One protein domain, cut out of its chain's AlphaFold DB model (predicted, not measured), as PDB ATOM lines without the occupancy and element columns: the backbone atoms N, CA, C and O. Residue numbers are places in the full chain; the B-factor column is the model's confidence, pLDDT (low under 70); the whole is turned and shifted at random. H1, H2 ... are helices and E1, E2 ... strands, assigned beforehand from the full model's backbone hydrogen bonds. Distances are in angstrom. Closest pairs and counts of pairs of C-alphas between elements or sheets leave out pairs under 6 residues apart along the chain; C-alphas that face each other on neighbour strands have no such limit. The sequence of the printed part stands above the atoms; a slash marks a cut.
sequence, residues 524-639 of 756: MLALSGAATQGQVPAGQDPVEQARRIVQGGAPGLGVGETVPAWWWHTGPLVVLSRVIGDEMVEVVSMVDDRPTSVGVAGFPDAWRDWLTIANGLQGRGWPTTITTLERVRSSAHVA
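This is residues 524 to 639 of the 756 residues of an uncharacterized protein of bioreactor metagenome (UniProt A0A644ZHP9). What shape do these atoms make? A strongly twisted sheet of five strands curls round helix H2 on one face, and the longest helix, H4, packs on the other face, giving three layers, helices on both faces of a sheet. H1 only grazes the sheet, and residues 634 to 639, of which 634 to 637 belong to H5, stick out. What is it built of? The printed part has 116 residues with five named helices and five named strands, in the order H1 E1 H2 E2 E3 E4 H3 H4 E5 H5, and the class is mixed, helices and strands; the mixed sheet runs E1 E2 E3 E4 E5. How large is it? It is compact, with a radius of gyration of the C-alphas of 13.8 A and spans of 40 by 33 by 26 A.

Where do the elements up to E4 lie? H1 is residues 524 to 527, from C-alpha 524 at (226.290, 116.287, 100.892); E1 is 532 to 537, H2 542 to 550. E2, residues 562 to 570, is 24.2 A long, E3, 573 to 580, 22.5 A, and E4, 584 to 591, 23.3 A. What follows? H3 is residues 595 to 598, H4 603 to 616, 19.7 A long, E5 624 to 628, and H5 629 to 637, ending at C-alpha 637 at (219.408, 84.674, 113.266).

How do the strands pair? E1 and E2 are antiparallel, with N 534 and O 565 2.8 A apart; E2, E3 and E4 form a meander, each strand the antiparallel neighbour of the one before, with N 575 and O 568 at 2.8 A and N 576 and O 588 at 2.8 A. E4 and E5 are parallel at 12 degrees, with N 625 and O 587 at 2.9 A; with H3 and H4 between them they form a strand-helix-strand unit with a right-handed crossover. How do the helices stand? H2 and H4 lie on opposite faces; the closest C-alphas of H2 and E3 are those of Val 550 and Val 574, 5.7 A, and H4, at a height of 8.7 A over the sheet, runs along the strands, at 24 degrees to E4 on the local plane. H5 only grazes the sheet, and H3 is not on it. Are the helix backbones complete? In H2, H4 and H5 every O i to N i+4 pair is within hydrogen-bond range; H1 and H3 are too short for such a pair.

How far does it reach? The two C-alphas farthest apart, those of Asp 582 and Gly 599, are 41.5 A apart. Is anything missing or uncertain? The printed part has no cut, and the link from H2 to E2, 11 residues, is long. Its mean pLDDT is 86.8, with residues 556 to 559 and 635 to 639 under 70.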
ATOM      1  N   MET A 524     227.410 115.352 100.925       82.56
ATOM      2  CA  MET A 524     226.290 116.287 100.892       82.56
ATOM      3  C   MET A 524     225.384 116.108 102.117       82.56
ATOM      4  O   MET A 524     224.979 117.084 102.745       82.56
ATOM      5  N   LEU A 525     225.127 114.861 102.520       80.38
ATOM      6  CA  LEU A 525     224.395 114.583 103.756       80.38
ATOM      7  C   LEU A 525     225.175 115.073 104.984       80.38
ATOM      8  O   LEU A 525     224.576 115.681 105.870       80.38
ATOM      9  N   ALA A 526     226.501 114.897 105.013       81.50
ATOM     10  CA  ALA A 526     227.365 115.375 106.099       81.50
ATOM     11  C   ALA A 526     227.250 116.893 106.329       81.50
ATOM     12  O   ALA A 526     227.170 117.356 107.467       81.50
ATOM     13  N   LEU A 527     227.239 117.656 105.235       77.75
ATOM     14  CA  LEU A 527     227.312 119.118 105.228       77.75
ATOM     15  C   LEU A 527     225.924 119.792 105.175       77.75
ATOM     16  O   LEU A 527     225.832 121.017 105.208       77.75
ATOM     17  N   SER A 528     224.841 119.006 105.160       71.88
ATOM     18  CA  SER A 528     223.444 119.479 105.144       71.88
ATOM     19  C   SER A 528     223.000 120.207 106.423       71.88
ATOM     20  O   SER A 528     221.918 120.789 106.463       71.88
ATOM     21  N   GLY A 529     223.798 120.150 107.496       70.56
ATOM     22  CA  GLY A 529     223.471 120.707 108.816       70.56
ATOM     23  C   GLY A 529     222.472 119.875 109.637       70.56
ATOM     24  O   GLY A 529     222.343 120.106 110.835       70.56
ATOM     25  N   ALA A 530     221.812 118.888 109.023       78.31
ATOM     26  CA  ALA A 530     220.896 117.953 109.682       78.31
ATOM     27  C   ALA A 530     221.579 116.646 110.138       78.31
ATOM     28  O   ALA A 530     220.997 115.877 110.904       78.31
ATOM     29  N   ALA A 531     222.797 116.369 109.664       85.06
ATOM     30  CA  ALA A 531     223.559 115.195 110.072       85.06
ATOM     31  C   ALA A 531     224.217 115.389 111.445       85.06
ATOM     32  O   ALA A 531     224.753 116.450 111.766       85.06
ATOM     33  N   THR A 532     224.231 114.323 112.243       89.69
ATOM     34  CA  THR A 532     225.017 114.267 113.475       89.69
ATOM     35  C   THR A 532     226.447 113.868 113.135       89.69
ATOM     36  O   THR A 532     226.664 112.841 112.495       89.69
ATOM     37  N   GLN A 533     227.414 114.675 113.567       90.38
ATOM     38  CA  GLN A 533     228.844 114.398 113.425       90.38
ATOM     39  C   GLN A 533     229.347 113.611 114.638       90.38
ATOM     40  O   GLN A 533     228.969 113.904 115.774       90.38
ATOM     41  N   GLY A 534     230.214 112.625 114.418       89.06
ATOM     42  CA  GLY A 534     230.707 111.770 115.488       89.06
ATOM     43  C   GLY A 534     231.891 110.890 115.100       89.06
ATOM     44  O   GLY A 534     232.618 111.140 114.141       89.06
ATOM     45  N   GLN A 535     232.104 109.865 115.916       89.38
ATOM     46  CA  GLN A 535     233.161 108.873 115.761       89.38
ATOM     47  C   GLN A 535     232.544 107.487 115.944       89.38
ATOM     48  O   GLN A 535     231.711 107.304 116.835       89.38
ATOM     49  N   VAL A 536     232.951 106.516 115.127       89.50
ATOM     50  CA  VAL A 536     232.522 105.111 115.255       89.50
ATOM     51  C   VAL A 536     233.736 104.183 115.312       89.50
ATOM     52  O   VAL A 536     234.776 104.516 114.743       89.50
ATOM     53  N   PRO A 537     233.651 103.017 115.978       87.94
ATOM     54  CA  PRO A 537     234.764 102.071 116.018       87.94
ATOM     55  C   PRO A 537     235.104 101.543 114.618       87.94
ATOM     56  O   PRO A 537     234.228 101.027 113.923       87.94
ATOM     57  N   ALA A 538     236.378 101.625 114.224       85.12
ATOM     58  CA  ALA A 538     236.840 101.221 112.894       85.12
ATOM     59  C   ALA A 538     236.623  99.719 112.629       85.12
ATOM     60  O   ALA A 538     236.195  99.321 111.551       85.12
ATOM     61  N   GLY A 539     236.871  98.885 113.644       82.50
ATOM     62  CA  GLY A 539     236.785  97.423 113.548       82.50
ATOM     63  C   GLY A 539     235.393  96.822 113.774       82.50
ATOM     64  O   GLY A 539     235.276  95.601 113.808       82.50
ATOM     65  N   GLN A 540     234.349  97.634 113.983       84.62
ATOM     66  CA  GLN A 540     232.977  97.125 114.112       84.62
ATOM     67  C   GLN A 540     232.232  97.216 112.781       84.62
ATOM     68  O   GLN A 540     232.474  98.122 111.983       84.62
ATOM     69  N   ASP A 541     231.301  96.284 112.575       90.19
ATOM     70  CA  ASP A 541     230.416  96.265 111.412       90.19
ATOM     71  C   ASP A 541     229.571  97.559 111.367       90.19
ATOM     72  O   ASP A 541     228.857  97.859 112.336       90.19
ATOM     73  N   PRO A 542     229.648  98.355 110.284       92.25
ATOM     74  CA  PRO A 542     228.881  99.589 110.151       92.25
ATOM     75  C   PRO A 542     227.374  99.326 110.063       92.25
ATOM     76  O   PRO A 542     226.588 100.180 110.476       92.25
ATOM     77  N   VAL A 543     226.950  98.142 109.608       94.31
ATOM     78  CA  VAL A 543     225.536  97.746 109.585       94.31
ATOM     79  C   VAL A 543     224.991  97.630 111.007       94.31
ATOM     80  O   VAL A 543     223.905  98.130 111.297       94.31
ATOM     81  N   GLU A 544     225.769  97.065 111.931       91.69
ATOM     82  CA  GLU A 544     225.413  96.989 113.353       91.69
ATOM     83  C   GLU A 544     225.361  98.380 114.010       91.69
ATOM     84  O   GLU A 544     224.509  98.631 114.866       91.69
ATOM     85  N   GLN A 545     226.222  99.318 113.596       91.75
ATOM     86  CA  GLN A 545     226.147 100.705 114.075       91.75
ATOM     87  C   GLN A 545     224.867 101.395 113.593       91.75
ATOM     88  O   GLN A 545     224.142 101.972 114.406       91.75
ATOM     89  N   ALA A 546     224.548 101.287 112.299       94.25
ATOM     90  CA  ALA A 546     223.310 101.815 111.732       94.25
ATOM     91  C   ALA A 546     222.075 101.209 112.424       94.25
ATOM     92  O   ALA A 546     221.157 101.937 112.803       94.25
ATOM     93  N   ARG A 547     222.103  99.900 112.711       94.12
ATOM     94  CA  ARG A 547     221.050  99.187 113.448       94.12
ATOM     95  C   ARG A 547     220.776  99.787 114.827       94.12
ATOM     96  O   ARG A 547     219.625  99.875 115.245       94.12
ATOM     97  N   ARG A 548     221.818 100.185 115.562       91.19
ATOM     98  CA  ARG A 548     221.663 100.821 116.883       91.19
ATOM     99  C   ARG A 548     221.070 102.214 116.763       91.19
ATOM    100  O   ARG A 548     220.163 102.544 117.523       91.19
ATOM    101  N   ILE A 549     221.554 102.993 115.798       92.56
ATOM    102  CA  ILE A 549     221.112 104.373 115.579       92.56
ATOM    103  C   ILE A 549     219.632 104.408 115.184       92.56
ATOM    104  O   ILE A 549     218.866 105.139 115.806       92.56
ATOM    105  N   VAL A 550     219.204 103.568 114.231       92.44
ATOM    106  CA  VAL A 550     217.800 103.532 113.773       92.44
ATOM    107  C   VAL A 550     216.826 103.098 114.877       92.44
ATOM    108  O   VAL A 550     215.651 103.442 114.865       92.44
ATOM    109  N   GLN A 551     217.313 102.368 115.884       89.94
ATOM    110  CA  GLN A 551     216.534 101.970 117.059       89.94
ATOM    111  C   GLN A 551     216.522 103.035 118.172       89.94
ATOM    112  O   GLN A 551     216.022 102.769 119.266       89.94
ATOM    113  N   GLY A 552     217.073 104.227 117.916       84.19
ATOM    114  CA  GLY A 552     217.172 105.328 118.878       84.19
ATOM    115  C   GLY A 552     218.330 105.200 119.873       84.19
ATOM    116  O   GLY A 552     218.374 105.932 120.860       84.19
ATOM    117  N   GLY A 553     219.257 104.266 119.646       83.88
ATOM    118  CA  GLY A 553     220.469 104.098 120.445       83.88
ATOM    119  C   GLY A 553     221.607 105.025 120.010       83.88
ATOM    120  O   GLY A 553     221.607 105.585 118.916       83.88
ATOM    121  N   ALA A 554     222.622 105.159 120.867       79.06
ATOM    122  CA  ALA A 554     223.890 105.777 120.486       79.06
ATOM    123  C   ALA A 554     224.744 104.799 119.649       79.06
ATOM    124  O   ALA A 554     224.585 103.578 119.795       79.06
ATOM    125  N   PRO A 555     225.683 105.297 118.821       76.44
ATOM    126  CA  PRO A 555     226.699 104.446 118.216       76.44
ATOM    127  C   PRO A 555     227.427 103.643 119.299       76.44
ATOM    128  O   PRO A 555     227.605 104.101 120.431       76.44
ATOM    129  N   GLY A 556     227.841 102.425 118.966       67.75
ATOM    130  CA  GLY A 556     228.590 101.578 119.879       67.75
ATOM    131  C   GLY A 556     229.868 102.251 120.358       67.75
ATOM    132  O   GLY A 556     230.731 102.591 119.555       67.75
ATOM    133  N   LEU A 557     230.032 102.363 121.675       65.31
ATOM    134  CA  LEU A 557     231.331 102.653 122.274       65.31
ATOM    135  C   LEU A 557     232.172 101.375 122.184       65.31
ATOM    136  O   LEU A 557     231.972 100.424 122.939       65.31
ATOM    137  N   GLY A 558     233.041 101.308 121.180       60.47
ATOM    138  CA  GLY A 558     233.990 100.212 121.010       60.47
ATOM    139  C   GLY A 558     235.285 100.450 121.778       60.47
ATOM    140  O   GLY A 558     235.657 101.586 122.057       60.47
ATOM    141  N   VAL A 559     235.993  99.364 122.087       58.78
ATOM    142  CA  VAL A 559     237.386  99.417 122.549       58.78
ATOM    143  C   VAL A 559     238.270  99.349 121.302       58.78
ATOM    144  O   VAL A 559     238.218  98.348 120.592       58.78
ATOM    145  N   GLY A 560     239.035 100.402 120.994       71.62
ATOM    146  CA  GLY A 560     239.921 100.438 119.821       71.62
ATOM    147  C   GLY A 560     239.944 101.784 119.092       71.62
ATOM    148  O   GLY A 560     239.472 102.790 119.617       71.62
ATOM    149  N   GLU A 561     240.517 101.786 117.886       84.94
ATOM    150  CA  GLU A 561     240.590 102.953 117.000       84.94
ATOM    151  C   GLU A 561     239.197 103.368 116.506       84.94
ATOM    152  O   GLU A 561     238.366 102.526 116.144       84.94
ATOM    153  N   THR A 562     238.935 104.675 116.501       88.31
ATOM    154  CA  THR A 562     237.701 105.262 115.977       88.31
ATOM    155  C   THR A 562     237.982 106.046 114.708       88.31
ATOM    156  O   THR A 562     239.017 106.700 114.607       88.31
ATOM    157  N   VAL A 563     237.035 106.019 113.776       91.31
ATOM    158  CA  VAL A 563     237.087 106.802 112.539       91.31
ATOM    159  C   VAL A 563     236.021 107.896 112.535       91.31
ATOM    160  O   VAL A 563     234.938 107.695 113.109       91.31
ATOM    161  N   PRO A 564     236.286 109.035 111.865       92.25
ATOM    162  CA  PRO A 564     235.275 110.051 111.612       92.25
ATOM    163  C   PRO A 564     234.055 109.465 110.908       92.25
ATOM    164  O   PRO A 564     234.173 108.725 109.929       92.25
ATOM    165  N   ALA A 565     232.880 109.813 111.417       93.06
ATOM    166  CA  ALA A 565     231.610 109.374 110.873       93.06
ATOM    167  C   ALA A 565     230.534 110.438 111.048       93.06
ATOM    168  O   ALA A 565     230.588 111.271 111.955       93.06
ATOM    169  N   TRP A 566     229.522 110.365 110.200       93.25
ATOM    170  CA  TRP A 566     228.317 111.166 110.307       93.25
ATOM    171  C   TRP A 566     227.110 110.307 109.990       93.25
ATOM    172  O   TRP A 566     227.186 109.355 109.212       93.25
ATOM    173  N   TRP A 567     225.978 110.639 110.594       92.94
ATOM    174  CA  TRP A 567     224.727 109.985 110.255       92.94
ATOM    175  C   TRP A 567     223.584 110.976 110.183       92.94
ATOM    176  O   TRP A 567     223.435 111.871 111.018       92.94
ATOM    177  N   TRP A 568     222.756 110.783 109.170       91.69
ATOM    178  CA  TRP A 568     221.474 111.447 109.049       91.69
ATOM    179  C   TRP A 568     220.391 110.488 109.541       91.69
ATOM    180  O   TRP A 568     220.340 109.351 109.083       91.69
ATOM    181  N   HIS A 569     219.582 110.910 110.512       90.75
ATOM    182  CA  HIS A 569     218.544 110.083 111.132       90.75
ATOM    183  C   HIS A 569     217.219 110.847 111.128       90.75
ATOM    184  O   HIS A 569     217.088 111.864 111.810       90.75
ATOM    185  N   THR A 570     216.253 110.367 110.345       87.00
ATOM    186  CA  THR A 570     214.921 110.964 110.204       87.00
ATOM    187  C   THR A 570     213.846 109.895 110.378       87.00
ATOM    188  O   THR A 570     213.672 109.012 109.540       87.00
ATOM    189  N   GLY A 571     213.144 109.934 111.514       87.12
ATOM    190  CA  GLY A 571     212.136 108.929 111.855       87.12
ATOM    191  C   GLY A 571     212.700 107.500 111.751       87.12
ATOM    192  O   GLY A 571     213.611 107.175 112.504       87.12
ATOM    193  N   PRO A 572     212.184 106.644 110.848       93.31
ATOM    194  CA  PRO A 572     212.654 105.271 110.673       93.31
ATOM    195  C   PRO A 572     213.864 105.122 109.729       93.31
ATOM    196  O   PRO A 572     214.280 103.994 109.493       93.31
ATOM    197  N   LEU A 573     214.423 106.191 109.153       94.69
ATOM    198  CA  LEU A 573     215.562 106.118 108.226       94.69
ATOM    199  C   LEU A 573     216.853 106.598 108.893       94.69
ATOM    200  O   LEU A 573     216.901 107.699 109.441       94.69
ATOM    201  N   VAL A 574     217.923 105.812 108.762       95.25
ATOM    202  CA  VAL A 574     219.299 106.236 109.035       95.25
ATOM    203  C   VAL A 574     220.180 106.078 107.794       95.25
ATOM    204  O   VAL A 574     220.168 105.041 107.134       95.25
ATOM    205  N   VAL A 575     221.001 107.086 107.511       95.44
ATOM    206  CA  VAL A 575     222.118 106.998 106.565       95.44
ATOM    207  C   VAL A 575     223.401 107.259 107.335       95.44
ATOM    208  O   VAL A 575     223.699 108.404 107.669       95.44
ATOM    209  N   LEU A 576     224.138 106.198 107.652       95.88
ATOM    210  CA  LEU A 576     225.429 106.255 108.331       95.88
ATOM    211  C   LEU A 576     226.547 106.264 107.294       95.88
ATOM    212  O   LEU A 576     226.560 105.441 106.386       95.88
ATOM    213  N   SER A 577     227.505 107.164 107.456       95.50
ATOM    214  CA  SER A 577     228.711 107.238 106.637       95.50
ATOM    215  C   SER A 577     229.941 107.311 107.530       95.50
ATOM    216  O   SER A 577     229.922 108.002 108.551       95.50
ATOM    217  N   ARG A 578     231.016 106.614 107.160       93.50
ATOM    218  CA  ARG A 578     232.300 106.672 107.871       93.50
ATOM    219  C   ARG A 578     233.469 106.728 106.903       93.50
ATOM    220  O   ARG A 578     233.401 106.152 105.819       93.50
ATOM    221  N   VAL A 579     234.537 107.403 107.310       92.19
ATOM    222  CA  VAL A 579     235.780 107.466 106.536       92.19
ATOM    223  C   VAL A 579     236.582 106.183 106.760       92.19
ATOM    224  O   VAL A 579     236.771 105.760 107.902       92.19
ATOM    225  N   ILE A 580     237.048 105.563 105.677       89.25
ATOM    226  CA  ILE A 580     237.894 104.368 105.665       89.25
ATOM    227  C   ILE A 580     239.095 104.577 104.728       89.25
ATOM    228  O   ILE A 580     238.972 105.204 103.678       89.25
ATOM    229  N   GLY A 581     240.258 104.022 105.083       83.12
ATOM    230  CA  GLY A 581     241.470 104.093 104.252       83.12
ATOM    231  C   GLY A 581     241.894 105.524 103.881       83.12
ATOM    232  O   GLY A 581     241.778 106.436 104.700       83.12
ATOM    233  N   ASP A 582     242.367 105.703 102.642       76.06
ATOM    234  CA  ASP A 582     242.775 106.989 102.049       76.06
ATOM    235  C   ASP A 582     241.545 107.838 101.652       76.06
ATOM    236  O   ASP A 582     241.281 108.066 100.475       76.06
ATOM    237  N   GLU A 583     240.760 108.269 102.644       77.38
ATOM    238  CA  GLU A 583     239.609 109.187 102.498       77.38
ATOM    239  C   GLU A 583     238.370 108.627 101.769       77.38
ATOM    240  O   GLU A 583     237.422 109.363 101.486       77.38
ATOM    241  N   MET A 584     238.307 107.315 101.525       88.19
ATOM    242  CA  MET A 584     237.090 106.686 101.004       88.19
ATOM    243  C   MET A 584     235.967 106.745 102.045       88.19
ATOM    244  O   MET A 584     236.187 106.595 103.244       88.19
ATOM    245  N   VAL A 585     234.731 106.905 101.583       91.69
ATOM    246  CA  VAL A 585     233.547 106.905 102.448       91.69
ATOM    247  C   VAL A 585     232.788 105.590 102.290       91.69
ATOM    248  O   VAL A 585     232.326 105.256 101.201       91.69
ATOM    249  N   GLU A 586     232.613 104.851 103.375       94.81
ATOM    250  CA  GLU A 586     231.691 103.714 103.435       94.81
ATOM    251  C   GLU A 586     230.316 104.179 103.914       94.81
ATOM    252  O   GLU A 586     230.236 104.984 104.845       94.81
ATOM    253  N   VAL A 587     229.243 103.674 103.296       96.25
ATOM    254  CA  VAL A 587     227.865 104.099 103.591       96.25
ATOM    255  C   VAL A 587     226.938 102.930 103.878       96.25
ATOM    256  O   VAL A 587     226.924 101.940 103.151       96.25
ATOM    257  N   VAL A 588     226.090 103.099 104.891       97.12
ATOM    258  CA  VAL A 588     224.949 102.232 105.188       97.12
ATOM    259  C   VAL A 588     223.670 103.067 105.209       97.12
ATOM    260  O   VAL A 588     223.512 103.936 106.062       97.12
ATOM    261  N   SER A 589     222.744 102.782 104.293       96.88
ATOM    262  CA  SER A 589     221.389 103.344 104.269       96.88
ATOM    263  C   SER A 589     220.400 102.284 104.753       96.88
ATOM    264  O   SER A 589     220.241 101.240 104.114       96.88
ATOM    265  N   MET A 590     219.769 102.523 105.903       97.31
ATOM    266  CA  MET A 590     218.901 101.561 106.581       97.31
ATOM    267  C   MET A 590     217.563 102.179 106.975       97.31
ATOM    268  O   MET A 590     217.522 103.203 107.654       97.31
ATOM    269  N   VAL A 591     216.477 101.492 106.623       96.31
ATOM    270  CA  VAL A 591     215.126 101.804 107.101       96.31
ATOM    271  C   VAL A 591     214.657 100.781 108.145       96.31
ATOM    272  O   VAL A 591     214.874  99.576 107.998       96.31
ATOM    273  N   ASP A 592     214.028 101.260 109.215       95.19
ATOM    274  CA  ASP A 592     213.330 100.456 110.217       95.19
ATOM    275  C   ASP A 592     211.957 100.039 109.690       95.19
ATOM    276  O   ASP A 592     210.965 100.755 109.819       95.19
ATOM    277  N   ASP A 593     211.922  98.851 109.099       94.00
ATOM    278  CA  ASP A 593     210.757  98.209 108.504       94.00
ATOM    279  C   ASP A 593     209.987  97.321 109.493       94.00
ATOM    280  O   ASP A 593     209.201  96.469 109.085       94.00
ATOM    281  N   ARG A 594     210.151  97.497 110.809       91.25
ATOM    282  CA  ARG A 594     209.315  96.768 111.777       91.25
ATOM    283  C   ARG A 594     207.845  97.174 111.640       91.25
ATOM    284  O   ARG A 594     207.563  98.352 111.403       91.25
ATOM    285  N   PRO A 595     206.883  96.277 111.936       85.12
ATOM    286  CA  PRO A 595     205.457  96.622 111.934       85.12
ATOM    287  C   PRO A 595     205.114  97.845 112.803       85.12
ATOM    288  O   PRO A 595     204.225  98.623 112.470       85.12
ATOM    289  N   THR A 596     205.860  98.057 113.894       86.00
ATOM    290  CA  THR A 596     205.720  99.220 114.787       86.00
ATOM    291  C   THR A 596     206.119 100.550 114.152       86.00
ATOM    292  O   THR A 596     205.721 101.595 114.657       86.00
ATOM    293  N   SER A 597     206.917 100.512 113.087       87.25
ATOM    294  CA  SER A 597     207.504 101.678 112.424       87.25
ATOM    295  C   SER A 597     206.816 101.958 111.086       87.25
ATOM    296  O   SER A 597     206.501 103.111 110.806       87.25
ATOM    297  N   VAL A 598     206.468 100.914 110.320       86.88
ATOM    298  CA  VAL A 598     205.748 101.020 109.032       86.88
ATOM    299  C   VAL A 598     204.389 101.722 109.170       86.88
ATOM    300  O   VAL A 598     203.977 102.463 108.283       86.88
ATOM    301  N   GLY A 599     203.696 101.544 110.300       79.38
ATOM    302  CA  GLY A 599     202.393 102.175 110.558       79.38
ATOM    303  C   GLY A 599     202.437 103.645 111.006       79.38
ATOM    304  O   GLY A 599     201.384 104.224 111.274       79.38
ATOM    305  N   VAL A 600     203.618 104.256 111.148       85.69
ATOM    306  CA  VAL A 600     203.770 105.624 111.677       85.69
ATOM    307  C   VAL A 600     203.652 106.663 110.556       85.69
ATOM    308  O   VAL A 600     204.171 106.470 109.463       85.69
ATOM    309  N   ALA A 601     203.029 107.814 110.839       84.00
ATOM    310  CA  ALA A 601     202.738 108.858 109.846       84.00
ATOM    311  C   ALA A 601     203.957 109.370 109.045       84.00
ATOM    312  O   ALA A 601     203.790 109.775 107.903       84.00
ATOM    313  N   GLY A 602     205.167 109.345 109.619       86.50
ATOM    314  CA  GLY A 602     206.403 109.778 108.944       86.50
ATOM    315  C   GLY A 602     207.126 108.687 108.145       86.50
ATOM    316  O   GLY A 602     208.126 108.972 107.492       86.50
ATOM    317  N   PHE A 603     206.656 107.435 108.191       91.88
ATOM    318  CA  PHE A 603     207.285 106.330 107.469       91.88
ATOM    319  C   PHE A 603     207.230 106.480 105.939       91.88
ATOM    320  O   PHE A 603     208.259 106.241 105.308       91.88
ATOM    321  N   PRO A 604     206.112 106.911 105.312       92.25
ATOM    322  CA  PRO A 604     206.056 107.077 103.860       92.25
ATOM    323  C   PRO A 604     207.126 108.026 103.315       92.25
ATOM    324  O   PRO A 604     207.715 107.740 102.277       92.25
ATOM    325  N   ASP A 605     207.401 109.127 104.015       91.44
ATOM    326  CA  ASP A 605     208.410 110.105 103.596       91.44
ATOM    327  C   ASP A 605     209.823 109.532 103.745       91.44
ATOM    328  O   ASP A 605     210.604 109.565 102.798       91.44
ATOM    329  N   ALA A 606     210.114 108.892 104.881       92.88
ATOM    330  CA  ALA A 606     211.391 108.220 105.109       92.88
ATOM    331  C   ALA A 606     211.647 107.066 104.121       92.88
ATOM    332  O   ALA A 606     212.776 106.860 103.686       92.88
ATOM    333  N   TRP A 607     210.606 106.328 103.730       94.88
ATOM    334  CA  TRP A 607     210.698 105.291 102.704       94.88
ATOM    335  C   TRP A 607     211.026 105.876 101.322       94.88
ATOM    336  O   TRP A 607     211.901 105.352 100.633       94.88
ATOM    337  N   ARG A 608     210.395 106.994 100.931       93.12
ATOM    338  CA  ARG A 608     210.728 107.693  99.674       93.12
ATOM    339  C   ARG A 608     212.148 108.252  99.691       93.12
ATOM    340  O   ARG A 608     212.863 108.114  98.700       93.12
ATOM    341  N   ASP A 609     212.577 108.833 100.807       92.62
ATOM    342  CA  ASP A 609     213.951 109.313 100.965       92.62
ATOM    343  C   ASP A 609     214.958 108.162 100.875       92.62
ATOM    344  O   ASP A 609     215.963 108.285 100.176       92.62
ATOM    345  N   TRP A 610     214.664 107.015 101.494       95.19
ATOM    346  CA  TRP A 610     215.494 105.813 101.400       95.19
ATOM    347  C   TRP A 610     215.670 105.345  99.949       95.19
ATOM    348  O   TRP A 610     216.802 105.094  99.530       95.19
ATOM    349  N   LEU A 611     214.588 105.300  99.159       94.81
ATOM    350  CA  LEU A 611     214.642 104.960  97.730       94.81
ATOM    351  C   LEU A 611     215.368 106.027  96.898       94.81
ATOM    352  O   LEU A 611     216.150 105.691  96.011       94.81
ATOM    353  N   THR A 612     215.176 107.310  97.203       92.81
ATOM    354  CA  THR A 612     215.859 108.414  96.507       92.81
ATOM    355  C   THR A 612     217.366 108.384  96.761       92.81
ATOM    356  O   THR A 612     218.167 108.549  95.840       92.81
ATOM    357  N   ILE A 613     217.774 108.115  98.003       92.69
ATOM    358  CA  ILE A 613     219.178 107.923  98.380       92.69
ATOM    359  C   ILE A 613     219.742 106.669  97.714       92.69
ATOM    360  O   ILE A 613     220.842 106.724  97.171       92.69
ATOM    361  N   ALA A 614     218.995 105.559  97.697       93.88
ATOM    362  CA  ALA A 614     219.397 104.348  96.987       93.88
ATOM    363  C   ALA A 614     219.642 104.628  95.495       93.88
ATOM    364  O   ALA A 614     220.672 104.220  94.962       93.88
ATOM    365  N   ASN A 615     218.760 105.405  94.857       93.31
ATOM    366  CA  ASN A 615     218.926 105.839  93.473       93.31
ATOM    367  C   ASN A 615     220.186 106.696  93.270       93.31
ATOM    368  O   ASN A 615     220.938 106.497  92.318       93.31
ATOM    369  N   GLY A 616     220.449 107.631  94.183       90.75
ATOM    370  CA  GLY A 616     221.641 108.477  94.136       90.75
ATOM    371  C   GLY A 616     222.953 107.726  94.397       90.75
ATOM    372  O   GLY A 616     224.000 108.138  93.912       90.75
ATOM    373  N   LEU A 617     222.924 106.612  95.130       91.62
ATOM    374  CA  LEU A 617     224.111 105.800  95.424       91.62
ATOM    375  C   LEU A 617     224.416 104.747  94.344       91.62
ATOM    376  O   LEU A 617     225.356 103.967  94.495       91.62
ATOM    377  N   GLN A 618     223.660 104.701  93.245       87.12
ATOM    378  CA  GLN A 618     223.897 103.732  92.176       87.12
ATOM    379  C   GLN A 618     225.238 103.959  91.459       87.12
ATOM    380  O   GLN A 618     225.619 105.091  91.155       87.12
ATOM    381  N   GLY A 619     225.928 102.866  91.112       84.62
ATOM    382  CA  GLY A 619     227.186 102.892  90.350       84.62
ATOM    383  C   GLY A 619     228.427 103.292  91.159       84.62
ATOM    384  O   GLY A 619     229.516 103.411  90.582       84.62
ATOM    385  N   ARG A 620     228.260 103.485  92.474       89.38
ATOM    386  CA  ARG A 620     229.298 103.868  93.435       89.38
ATOM    387  C   ARG A 620     230.466 102.884  93.445       89.38
ATOM    388  O   ARG A 620     230.267 101.674  93.369       89.38
ATOM    389  N   GLY A 621     231.688 103.410  93.518       86.50
ATOM    390  CA  GLY A 621     232.915 102.609  93.527       86.50
ATOM    391  C   GLY A 621     233.369 102.184  94.925       86.50
ATOM    392  O   GLY A 621     234.281 101.369  95.044       86.50
ATOM    393  N   TRP A 622     232.769 102.752  95.973       91.19
ATOM    394  CA  TRP A 622     233.141 102.535  97.375       91.19
ATOM    395  C   TRP A 622     232.101 101.689  98.130       91.19
ATOM    396  O   TRP A 622     230.940 101.631  97.710       91.19
ATOM    397  N   PRO A 623     232.477 101.060  99.266       92.31
ATOM    398  CA  PRO A 623     231.586 100.181 100.023       92.31
ATOM    399  C   PRO A 623     230.253 100.847 100.376       92.31
ATOM    400  O   PRO A 623     230.215 101.950 100.930       92.31
ATOM    401  N   THR A 624     229.158 100.186 100.002       94.81
ATOM    402  CA  THR A 624     227.800 100.723 100.110       94.81
ATOM    403  C   THR A 624     226.831  99.603 100.441       94.81
ATOM    404  O   THR A 624     226.759  98.618  99.712       94.81
ATOM    405  N   THR A 625     226.051  99.787 101.500       95.81
ATOM    406  CA  THR A 625     225.017  98.842 101.923       95.81
ATOM    407  C   THR A 625     223.675  99.555 101.990       95.81
ATOM    408  O   THR A 625     223.490 100.476 102.784       95.81
ATOM    409  N   ILE A 626     222.716  99.113 101.182       96.00
ATOM    410  CA  ILE A 626     221.320  99.562 101.233       96.00
ATOM    411  C   ILE A 626     220.508  98.391 101.785       96.00
ATOM    412  O   ILE A 626     220.464  97.323 101.182       96.00
ATOM    413  N   THR A 627     219.923  98.549 102.971       96.56
ATOM    414  CA  THR A 627     219.300  97.434 103.699       96.56
ATOM    415  C   THR A 627     218.100  97.890 104.523       96.56
ATOM    416  O   THR A 627     217.796  99.076 104.624       96.56
ATOM    417  N   THR A 628     217.428  96.931 105.149       96.12
ATOM    418  CA  THR A 628     216.384  97.162 106.146       96.12
ATOM    419  C   THR A 628     216.755  96.523 107.478       96.12
ATOM    420  O   THR A 628     217.659  95.680 107.545       96.12
ATOM    421  N   LEU A 629     216.074  96.921 108.552       93.94
ATOM    422  CA  LEU A 629     216.309  96.370 109.882       93.94
ATOM    423  C   LEU A 629     215.964  94.873 109.955       93.94
ATOM    424  O   LEU A 629     216.748  94.094 110.503       93.94
ATOM    425  N   GLU A 630     214.830  94.448 109.396       91.75
ATOM    426  CA  GLU A 630     214.418  93.039 109.405       91.75
ATOM    427  C   GLU A 630     215.343  92.155 108.554       91.75
ATOM    428  O   GLU A 630     215.646  91.030 108.955       91.75
ATOM    429  N   ARG A 631     215.907  92.670 107.450       91.19
ATOM    430  CA  ARG A 631     216.935  91.951 106.668       91.19
ATOM    431  C   ARG A 631     218.198  91.664 107.486       91.19
ATOM    432  O   ARG A 631     218.772  90.577 107.402       91.19
ATOM    433  N   VAL A 632     218.638  92.628 108.293       90.38
ATOM    434  CA  VAL A 632     219.811  92.455 109.167       90.38
ATOM    435  C   VAL A 632     219.510  91.454 110.282       90.38
ATOM    436  O   VAL A 632     220.328  90.583 110.573       90.38
ATOM    437  N   ARG A 633     218.313  91.526 110.877       85.19
ATOM    438  CA  ARG A 633     217.876  90.593 111.928       85.19
ATOM    439  C   ARG A 633     217.777  89.156 111.435       85.19
ATOM    440  O   ARG A 633     218.266  88.253 112.110       85.19
ATOM    441  N   SER A 634     217.179  88.938 110.267       77.50
ATOM    442  CA  SER A 634     217.066  87.602 109.680       77.50
ATOM    443  C   SER A 634     218.443  87.021 109.357       77.50
ATOM    444  O   SER A 634     218.710  85.869 109.687       77.50
ATOM    445  N   SER A 635     219.365  87.837 108.841       68.31
ATOM    446  CA  SER A 635     220.748  87.424 108.565       68.31
ATOM    447  C   SER A 635     221.529  87.047 109.837       68.31
ATOM    448  O   SER A 635     222.293  86.078 109.824       68.31
ATOM    449  N   ALA A 636     221.302  87.758 110.949       60.06
ATOM    450  CA  ALA A 636     221.899  87.457 112.253       60.06
ATOM    451  C   ALA A 636     221.335  86.168 112.883       60.06
ATOM    452  O   ALA A 636     222.093  85.359 113.411       60.06
ATOM    453  N   HIS A 637     220.027  85.909 112.762       49.38
ATOM    454  CA  HIS A 637     219.408  84.674 113.266       49.38
ATOM    455  C   HIS A 637     219.914  83.404 112.571       49.38
ATOM    456  O   HIS A 637     220.015  82.354 113.204       49.38
ATOM    457  N   VAL A 638     220.283  83.487 111.292       48.12
ATOM    458  CA  VAL A 638     220.888  82.359 110.565       48.12
ATOM    459  C   VAL A 638     222.333  82.122 111.051       48.12
ATOM    460  O   VAL A 638     222.883  81.044 110.824       48.12
ATOM    461  N   ALA A 639     223.007  83.103 111.667       40.94
ATOM    462  CA  ALA A 639     224.403  82.989 112.119       40.94
ATOM    463  C   ALA A 639     224.569  82.289 113.486       40.94
ATOM    464  O   ALA A 639     225.623  81.706 113.719       40.94
TER     465      ALA A 639